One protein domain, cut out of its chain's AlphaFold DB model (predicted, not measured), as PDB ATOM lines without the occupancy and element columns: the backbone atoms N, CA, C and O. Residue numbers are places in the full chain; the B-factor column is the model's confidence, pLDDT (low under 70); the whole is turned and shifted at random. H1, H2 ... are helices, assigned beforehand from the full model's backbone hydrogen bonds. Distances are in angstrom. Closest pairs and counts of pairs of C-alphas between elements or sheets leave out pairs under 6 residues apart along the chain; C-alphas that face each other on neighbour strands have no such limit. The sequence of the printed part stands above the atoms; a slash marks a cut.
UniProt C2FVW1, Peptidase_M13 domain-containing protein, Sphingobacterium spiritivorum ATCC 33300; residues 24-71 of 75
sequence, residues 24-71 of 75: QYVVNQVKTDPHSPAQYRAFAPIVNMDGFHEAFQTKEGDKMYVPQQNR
ATOM      1  N   GLN A  24      -6.903 -11.490  14.365       69.94
ATOM      2  CA  GLN A  24      -5.925 -12.416  13.781       69.94
ATOM      3  C   GLN A  24      -5.975 -13.822  14.393       69.94
ATOM      4  O   GLN A  24      -5.791 -14.818  13.691       69.94
ATOM      5  N   TYR A  25      -6.227 -13.918  15.698       70.44
ATOM      6  CA  TYR A  25      -6.314 -15.205  16.374       70.44
ATOM      7  C   TYR A  25      -7.604 -15.944  15.999       70.44
ATOM      8  O   TYR A  25      -7.564 -17.152  15.787       70.44
ATOM      9  N   VAL A  26      -8.723 -15.230  15.835       68.00
ATOM     10  CA  VAL A  26      -9.998 -15.822  15.390       68.00
ATOM     11  C   VAL A  26      -9.869 -16.398  13.977       68.00
ATOM     12  O   VAL A  26     -10.304 -17.524  13.737       68.00
ATOM     13  N   VAL A  27      -9.207 -15.686  13.057       71.75
ATOM     14  CA  VAL A  27      -8.966 -16.178  11.686       71.75
ATOM     15  C   VAL A  27      -8.121 -17.454  11.680       71.75
ATOM     16  O   VAL A  27      -8.406 -18.373  10.912       71.75
ATOM     17  N   ASN A  28      -7.095 -17.532  12.529       73.12
ATOM     18  CA  ASN A  28      -6.291 -18.746  12.651       73.12
ATOM     19  C   ASN A  28      -7.084 -19.885  13.297       73.12
ATOM     20  O   ASN A  28      -7.022 -21.003  12.798       73.12
ATOM     21  N   GLN A  29      -7.876 -19.600  14.333       71.62
ATOM     22  CA  GLN A  29      -8.699 -20.601  15.011       71.62
ATOM     23  C   GLN A  29      -9.694 -21.262  14.051       71.62
ATOM     24  O   GLN A  29      -9.779 -22.482  14.021       71.62
ATOM     25  N   VAL A  30     -10.374 -20.485  13.202       70.69
ATOM     26  CA  VAL A  30     -11.300 -21.027  12.188       70.69
ATOM     27  C   VAL A  30     -10.594 -21.957  11.189       70.69
ATOM     28  O   VAL A  30     -11.225 -22.842  10.619       70.69
ATOM     29  N   LYS A  31      -9.289 -21.771  10.958       71.19
ATOM     30  CA  LYS A  31      -8.508 -22.580  10.012       71.19
ATOM     31  C   LYS A  31      -7.897 -23.835  10.632       71.19
ATOM     32  O   LYS A  31      -7.633 -24.781   9.896       71.19
ATOM     33  N   THR A  32      -7.606 -23.831  11.932       71.69
ATOM     34  CA  THR A  32      -6.815 -24.891  12.582       71.69
ATOM     35  C   THR A  32      -7.596 -25.721  13.592       71.69
ATOM     36  O   THR A  32      -7.213 -26.862  13.844       71.69
ATOM     37  N   ASP A  33      -8.663 -25.176  14.173       70.38
ATOM     38  CA  ASP A  33      -9.443 -25.827  15.222       70.38
ATOM     39  C   ASP A  33     -10.730 -26.435  14.634       70.38
ATOM     40  O   ASP A  33     -11.509 -25.715  14.005       70.38
ATOM     41  N   PRO A  34     -10.998 -27.742  14.824       69.75
ATOM     42  CA  PRO A  34     -12.277 -28.339  14.440       69.75
ATOM     43  C   PRO A  34     -13.445 -27.885  15.332       69.75
ATOM     44  O   PRO A  34     -14.601 -28.159  15.005       69.75
ATOM     45  N   HIS A  35     -13.183 -27.221  16.464       72.12
ATOM     46  CA  HIS A  35     -14.230 -26.700  17.338       72.12
ATOM     47  C   HIS A  35     -14.734 -25.335  16.864       72.12
ATOM     48  O   HIS A  35     -13.958 -24.433  16.554       72.12
ATOM     49  N   SER A  36     -16.057 -25.146  16.906       68.50
ATOM     50  CA  SER A  36     -16.668 -23.849  16.611       68.50
ATOM     51  C   SER A  36     -16.088 -22.749  17.516       68.50
ATOM     52  O   SER A  36     -15.877 -22.994  18.710       68.50
ATOM     53  N   PRO A  37     -15.887 -21.520  17.010       73.12
ATOM     54  CA  PRO A  37     -15.397 -20.420  17.831       73.12
ATOM     55  C   PRO A  37     -16.293 -20.199  19.056       73.12
ATOM     56  O   PRO A  37     -17.511 -20.391  18.993       73.12
ATOM     57  N   ALA A  38     -15.697 -19.776  20.174       68.50
ATOM     58  CA  ALA A  38     -16.377 -19.691  21.472       68.50
ATOM     59  C   ALA A  38     -17.692 -18.888  21.434       68.50
ATOM     60  O   ALA A  38     -18.652 -19.252  22.110       68.50
ATOM     61  N   GLN A  39     -17.768 -17.859  20.584       70.88
ATOM     62  CA  GLN A  39     -18.978 -17.061  20.379       70.88
ATOM     63  C   GLN A  39     -20.156 -17.915  19.894       70.88
ATOM     64  O   GLN A  39     -21.230 -17.857  20.481       70.88
ATOM     65  N   TYR A  40     -19.945 -18.761  18.883       67.69
ATOM     66  CA  TYR A  40     -20.986 -19.620  18.306       67.69
ATOM     67  C   TYR A  40     -21.408 -20.742  19.249       67.69
ATOM     68  O   TYR A  40     -22.574 -21.133  19.271       67.69
ATOM     69  N   ARG A  41     -20.486 -21.225  20.083       74.50
ATOM     70  CA  ARG A  41     -20.764 -22.296  21.050       74.50
ATOM     71  C   ARG A  41     -21.760 -21.883  22.130       74.50
ATOM     72  O   ARG A  41     -22.476 -22.742  22.632       74.50
ATOM     73  N   ALA A  42     -21.812 -20.598  22.475       68.06
ATOM     74  CA  ALA A  42     -22.710 -20.103  23.510       68.06
ATOM     75  C   ALA A  42     -24.170 -20.013  23.044       68.06
ATOM     76  O   ALA A  42     -25.058 -20.252  23.849       68.06
ATOM     77  N   PHE A  43     -24.439 -19.687  21.774       68.25
ATOM     78  CA  PHE A  43     -25.813 -19.472  21.299       68.25
ATOM     79  C   PHE A  43     -26.366 -20.594  20.416       68.25
ATOM     80  O   PHE A  43     -27.568 -20.845  20.456       68.25
ATOM     81  N   ALA A  44     -25.523 -21.287  19.642       68.88
ATOM     82  CA  ALA A  44     -25.973 -22.282  18.667       68.88
ATOM     83  C   ALA A  44     -26.795 -23.450  19.258       68.88
ATOM     84  O   ALA A  44     -27.785 -23.831  18.636       68.88
ATOM     85  N   PRO A  45     -26.470 -24.026  20.433       70.62
ATOM     86  CA  PRO A  45     -27.326 -25.056  21.023       70.62
ATOM     87  C   PRO A  45     -28.571 -24.469  21.704       70.62
ATOM     88  O   PRO A  45     -29.610 -25.117  21.745       70.62
ATOM     89  N   ILE A  46     -28.490 -23.234  22.209       73.25
ATOM     90  CA  ILE A  46     -29.550 -22.617  23.015       73.25
ATOM     91  C   ILE A  46     -30.756 -22.227  22.152       73.25
ATOM     92  O   ILE A  46     -31.890 -22.463  22.554       73.25
ATOM     93  N   VAL A  47     -30.529 -21.711  20.940       74.88
ATOM     94  CA  VAL A  47     -31.610 -21.362  19.991       74.88
ATOM     95  C   VAL A  47     -32.382 -22.569  19.450       74.88
ATOM     96  O   VAL A  47     -33.396 -22.395  18.791       74.88
ATOM     97  N   ASN A  48     -31.903 -23.792  19.691       76.62
ATOM     98  CA  ASN A  48     -32.601 -25.016  19.299       76.62
ATOM     99  C   ASN A  48     -33.424 -25.616  20.450       76.62
ATOM    100  O   ASN A  48     -34.157 -26.574  20.231       76.62
ATOM    101  N   MET A  49     -33.318 -25.073  21.668       76.81
ATOM    102  CA  MET A  49     -34.052 -25.570  22.830       76.81
ATOM    103  C   MET A  49     -35.423 -24.906  22.943       76.81
ATOM    104  O   MET A  49     -35.531 -23.682  23.006       76.81
ATOM    105  N   ASP A  50     -36.468 -25.718  23.089       74.69
ATOM    106  CA  ASP A  50     -37.832 -25.224  23.309       74.69
ATOM    107  C   ASP A  50     -37.920 -24.338  24.563       74.69
ATOM    108  O   ASP A  50     -38.482 -23.243  24.516       74.69
ATOM    109  N   GLY A  51     -37.237 -24.738  25.643       77.94
ATOM    110  CA  GLY A  51     -37.191 -23.978  26.895       77.94
ATOM    111  C   GLY A  51     -36.563 -22.584  26.771       77.94
ATOM    112  O   GLY A  51     -36.898 -21.693  27.550       77.94
ATOM    113  N   PHE A  52     -35.696 -22.343  25.780       79.50
ATOM    114  CA  PHE A  52     -35.176 -20.999  25.520       79.50
ATOM    115  C   PHE A  52     -36.271 -20.092  24.948       79.50
ATOM    116  O   PHE A  52     -36.460 -18.969  25.413       79.50
ATOM    117  N   HIS A  53     -37.042 -20.591  23.983       77.75
ATOM    118  CA  HIS A  53     -38.126 -19.817  23.388       77.75
ATOM    119  C   HIS A  53     -39.281 -19.577  24.368       77.75
ATOM    120  O   HIS A  53     -39.895 -18.512  24.320       77.75
ATOM    121  N   GLU A  54     -39.538 -20.515  25.284       79.12
ATOM    122  CA  GLU A  54     -40.514 -20.344  26.368       79.12
ATOM    123  C   GLU A  54     -40.055 -19.315  27.409       79.12
ATOM    124  O   GLU A  54     -40.823 -18.422  27.772       79.12
ATOM    125  N   ALA A  55     -38.798 -19.387  27.856       81.56
ATOM    126  CA  ALA A  55     -38.264 -18.484  28.877       81.56
ATOM    127  C   ALA A  55     -38.104 -17.040  28.377       81.56
ATOM    128  O   ALA A  55     -38.313 -16.096  29.139       81.56
ATOM    129  N   PHE A  56     -37.731 -16.863  27.107       81.06
ATOM    130  CA  PHE A  56     -37.465 -15.547  26.521       81.06
ATOM    131  C   PHE A  56     -38.591 -15.028  25.618       81.06
ATOM    132  O   PHE A  56     -38.476 -13.918  25.103       81.06
ATOM    133  N   GLN A  57     -39.673 -15.797  25.436       81.75
ATOM    134  CA  GLN A  57     -40.857 -15.430  24.639       81.75
ATOM    135  C   GLN A  57     -40.520 -14.857  23.246       81.75
ATOM    136  O   GLN A  57     -41.202 -13.958  22.748       81.75
ATOM    137  N   THR A  58     -39.455 -15.363  22.620       78.12
ATOM    138  CA  THR A  58     -38.985 -14.933  21.288       78.12
ATOM    139  C   THR A  58     -40.057 -15.134  20.221       78.12
ATOM    140  O   THR A  58     -40.711 -16.182  20.195       78.12
ATOM    141  N   LYS A  59     -40.189 -14.165  19.311       76.75
ATOM    142  CA  LYS A  59     -41.212 -14.145  18.251       76.75
ATOM    143  C   LYS A  59     -40.588 -14.197  16.859       76.75
ATOM    144  O   LYS A  59     -39.404 -13.912  16.682       76.75
ATOM    145  N   GLU A  60     -41.415 -14.511  15.862       71.62
ATOM    146  CA  GLU A  60     -41.059 -14.412  14.444       71.62
ATOM    147  C   GLU A  60     -40.558 -12.994  14.123       71.62
ATOM    148  O   GLU A  60     -41.320 -12.029  14.155       71.62
ATOM    149  N   GLY A  61     -39.250 -12.863  13.874       76.69
ATOM    150  CA  GLY A  61     -38.570 -11.584  13.637       76.69
ATOM    151  C   GLY A  61     -37.368 -11.330  14.550       76.69
ATOM    152  O   GLY A  61     -36.498 -10.527  14.205       76.69
ATOM    153  N   ASP A  62     -37.260 -12.041  15.674       77.12
ATOM    154  CA  ASP A  62     -36.082 -11.950  16.532       77.12
ATOM    155  C   ASP A  62     -34.889 -12.682  15.908       77.12
ATOM    156  O   ASP A  62     -35.017 -13.781  15.369       77.12
ATOM    157  N   LYS A  63     -33.683 -12.113  16.048       76.19
ATOM    158  CA  LYS A  63     -32.430 -12.694  15.513       76.19
ATOM    159  C   LYS A  63     -32.147 -14.124  15.990       76.19
ATOM    160  O   LYS A  63     -31.349 -14.822  15.377       76.19
ATOM    161  N   MET A  64     -32.750 -14.516  17.108       75.88
ATOM    162  CA  MET A  64     -32.560 -15.804  17.776       75.88
ATOM    163  C   MET A  64     -33.809 -16.695  17.674       75.88
ATOM    164  O   MET A  64     -33.863 -17.726  18.336       75.88
ATOM    165  N   TYR A  65     -34.829 -16.302  16.901       78.06
ATOM    166  CA  TYR A  65     -36.035 -17.103  16.713       78.06
ATOM    167  C   TYR A  65     -35.814 -18.166  15.638       78.06
ATOM    168  O   TYR A  65     -35.522 -17.852  14.484       78.06
ATOM    169  N   VAL A  66     -36.005 -19.429  16.017       77.88
ATOM    170  CA  VAL A  66     -36.018 -20.568  15.101       77.88
ATOM    171  C   VAL A  66     -37.400 -21.221  15.197       77.88
ATOM    172  O   VAL A  66     -37.824 -21.584  16.307       77.88
ATOM    173  N   PRO A  67     -38.135 -21.360  14.073       77.12
ATOM    174  CA  PRO A  67     -39.423 -22.038  14.079       77.12
ATOM    175  C   PRO A  67     -39.218 -23.492  14.489       77.12
ATOM    176  O   PRO A  67     -38.213 -24.105  14.134       77.12
ATOM    177  N   GLN A  68     -40.178 -24.052  15.222       71.88
ATOM    178  CA  GLN A  68     -40.041 -25.374  15.840       71.88
ATOM    179  C   GLN A  68     -39.682 -26.482  14.836       71.88
ATOM    180  O   GLN A  68     -38.930 -27.390  15.157       71.88
ATOM    181  N   GLN A  69     -40.144 -26.349  13.591       74.62
ATOM    182  CA  GLN A  69     -39.869 -27.269  12.482       74.62
ATOM    183  C   GLN A  69     -38.404 -27.267  12.014       74.62
ATOM    184  O   GLN A  69     -37.951 -28.249  11.437       74.62
ATOM    185  N   ASN A  70     -37.666 -26.182  12.262       78.56
ATOM    186  CA  ASN A  70     -36.258 -26.030  11.889       78.56
ATOM    187  C   ASN A  70     -35.314 -26.181  13.094       78.56
ATOM    188  O   ASN A  70     -34.112 -25.952  12.953       78.56
ATOM    189  N   ARG A  71     -35.835 -26.533  14.279       78.69
ATOM    190  CA  ARG A  71     -35.010 -26.784  15.465       78.69
ATOM    191  C   ARG A  71     -34.320 -28.130  15.314       78.69
ATOM    192  O   ARG A  71     -34.962 -29.153  15.087       78.69
TER     193      ARG A  71
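AT A GLANCE: This is residues 24 to 71 of the 75 residues of the protein "Peptidase_M13 domain-containing protein" of Sphingobacterium spiritivorum ATCC 33300 (UniProt C2FVW1). Three short helices are strung out one after another along a loose rod, with no helix packed on another. H1 lies at one end and runs across the rod's length, H2 lies between the other two and runs along it, and H3 near the other end runs across it again; after H3, the unnamed stretch of residues 57 to 71 folds round in a loop at that same end. The printed part has 48 residues with three named helices, in the order H1, H2, H3, and no named strand. The class is all helix, though under half of the residues, 22 of 48, are in named elements. The whole is loose, with a radius of gyration of the C-alphas of 13.9 A, and the C-alphas span 36 by 17 by 16 A.

HOW THE PARTS SIT: H1, residues 24 to 32, is the longest helix by residues and touches no helix. Residues 30 to 35, of which 30 to 32 belong to H1, stand free. A tight link of 5 residues joins H1 to H2, residues 38 to 43, yet the two helices are apart, with no C-alpha of the one within 8 A of the other. H3, residues 50 to 56, follows H2 after a short link of 6 residues, and these two are apart as well. H1 and H3 are also apart. In H3 every O i to N i+4 pair is within hydrogen-bond range; in H1 it is 4 of 5 and in H2 1 of 2, while in H2 3 of 3 O i to N i+3 pairs are within range.

IN THESE COORDINATES: H1 runs from Gln 24, with its C-alpha at (-5.925, -12.416, 13.781), to Thr 32 and is 12.6 A long from first to last C-alpha; along it y falls to -24.891. H2 runs from Ala 38 to Phe 43 and is 9.4 A long; here it is x that falls, from -16.377 to -25.813. H3 runs from Asp 50, with its C-alpha at (-37.832, -25.224, 23.309), to Phe 56, with its C-alpha at (-37.465, -15.547, 26.521), and is 10.2 A long; y rises along it.

THE WHOLE: The outline is a rod, and its two C-alphas farthest apart are those of Gln 24 and Glu 54, at 37.7 A. The first and last printed C-alphas, those of Gln 24 and Arg 71, are 32.5 A apart. The C-alphas of residues 57 to 71 lie 7 to 16 A from the mean of all C-alphas. The printed part has no cut, and neither link between helices is long. The mean pLDDT of the printed part is 74.0; residues 24, 26, 34, 36, 38, 40 and 42 to 44 are under 70.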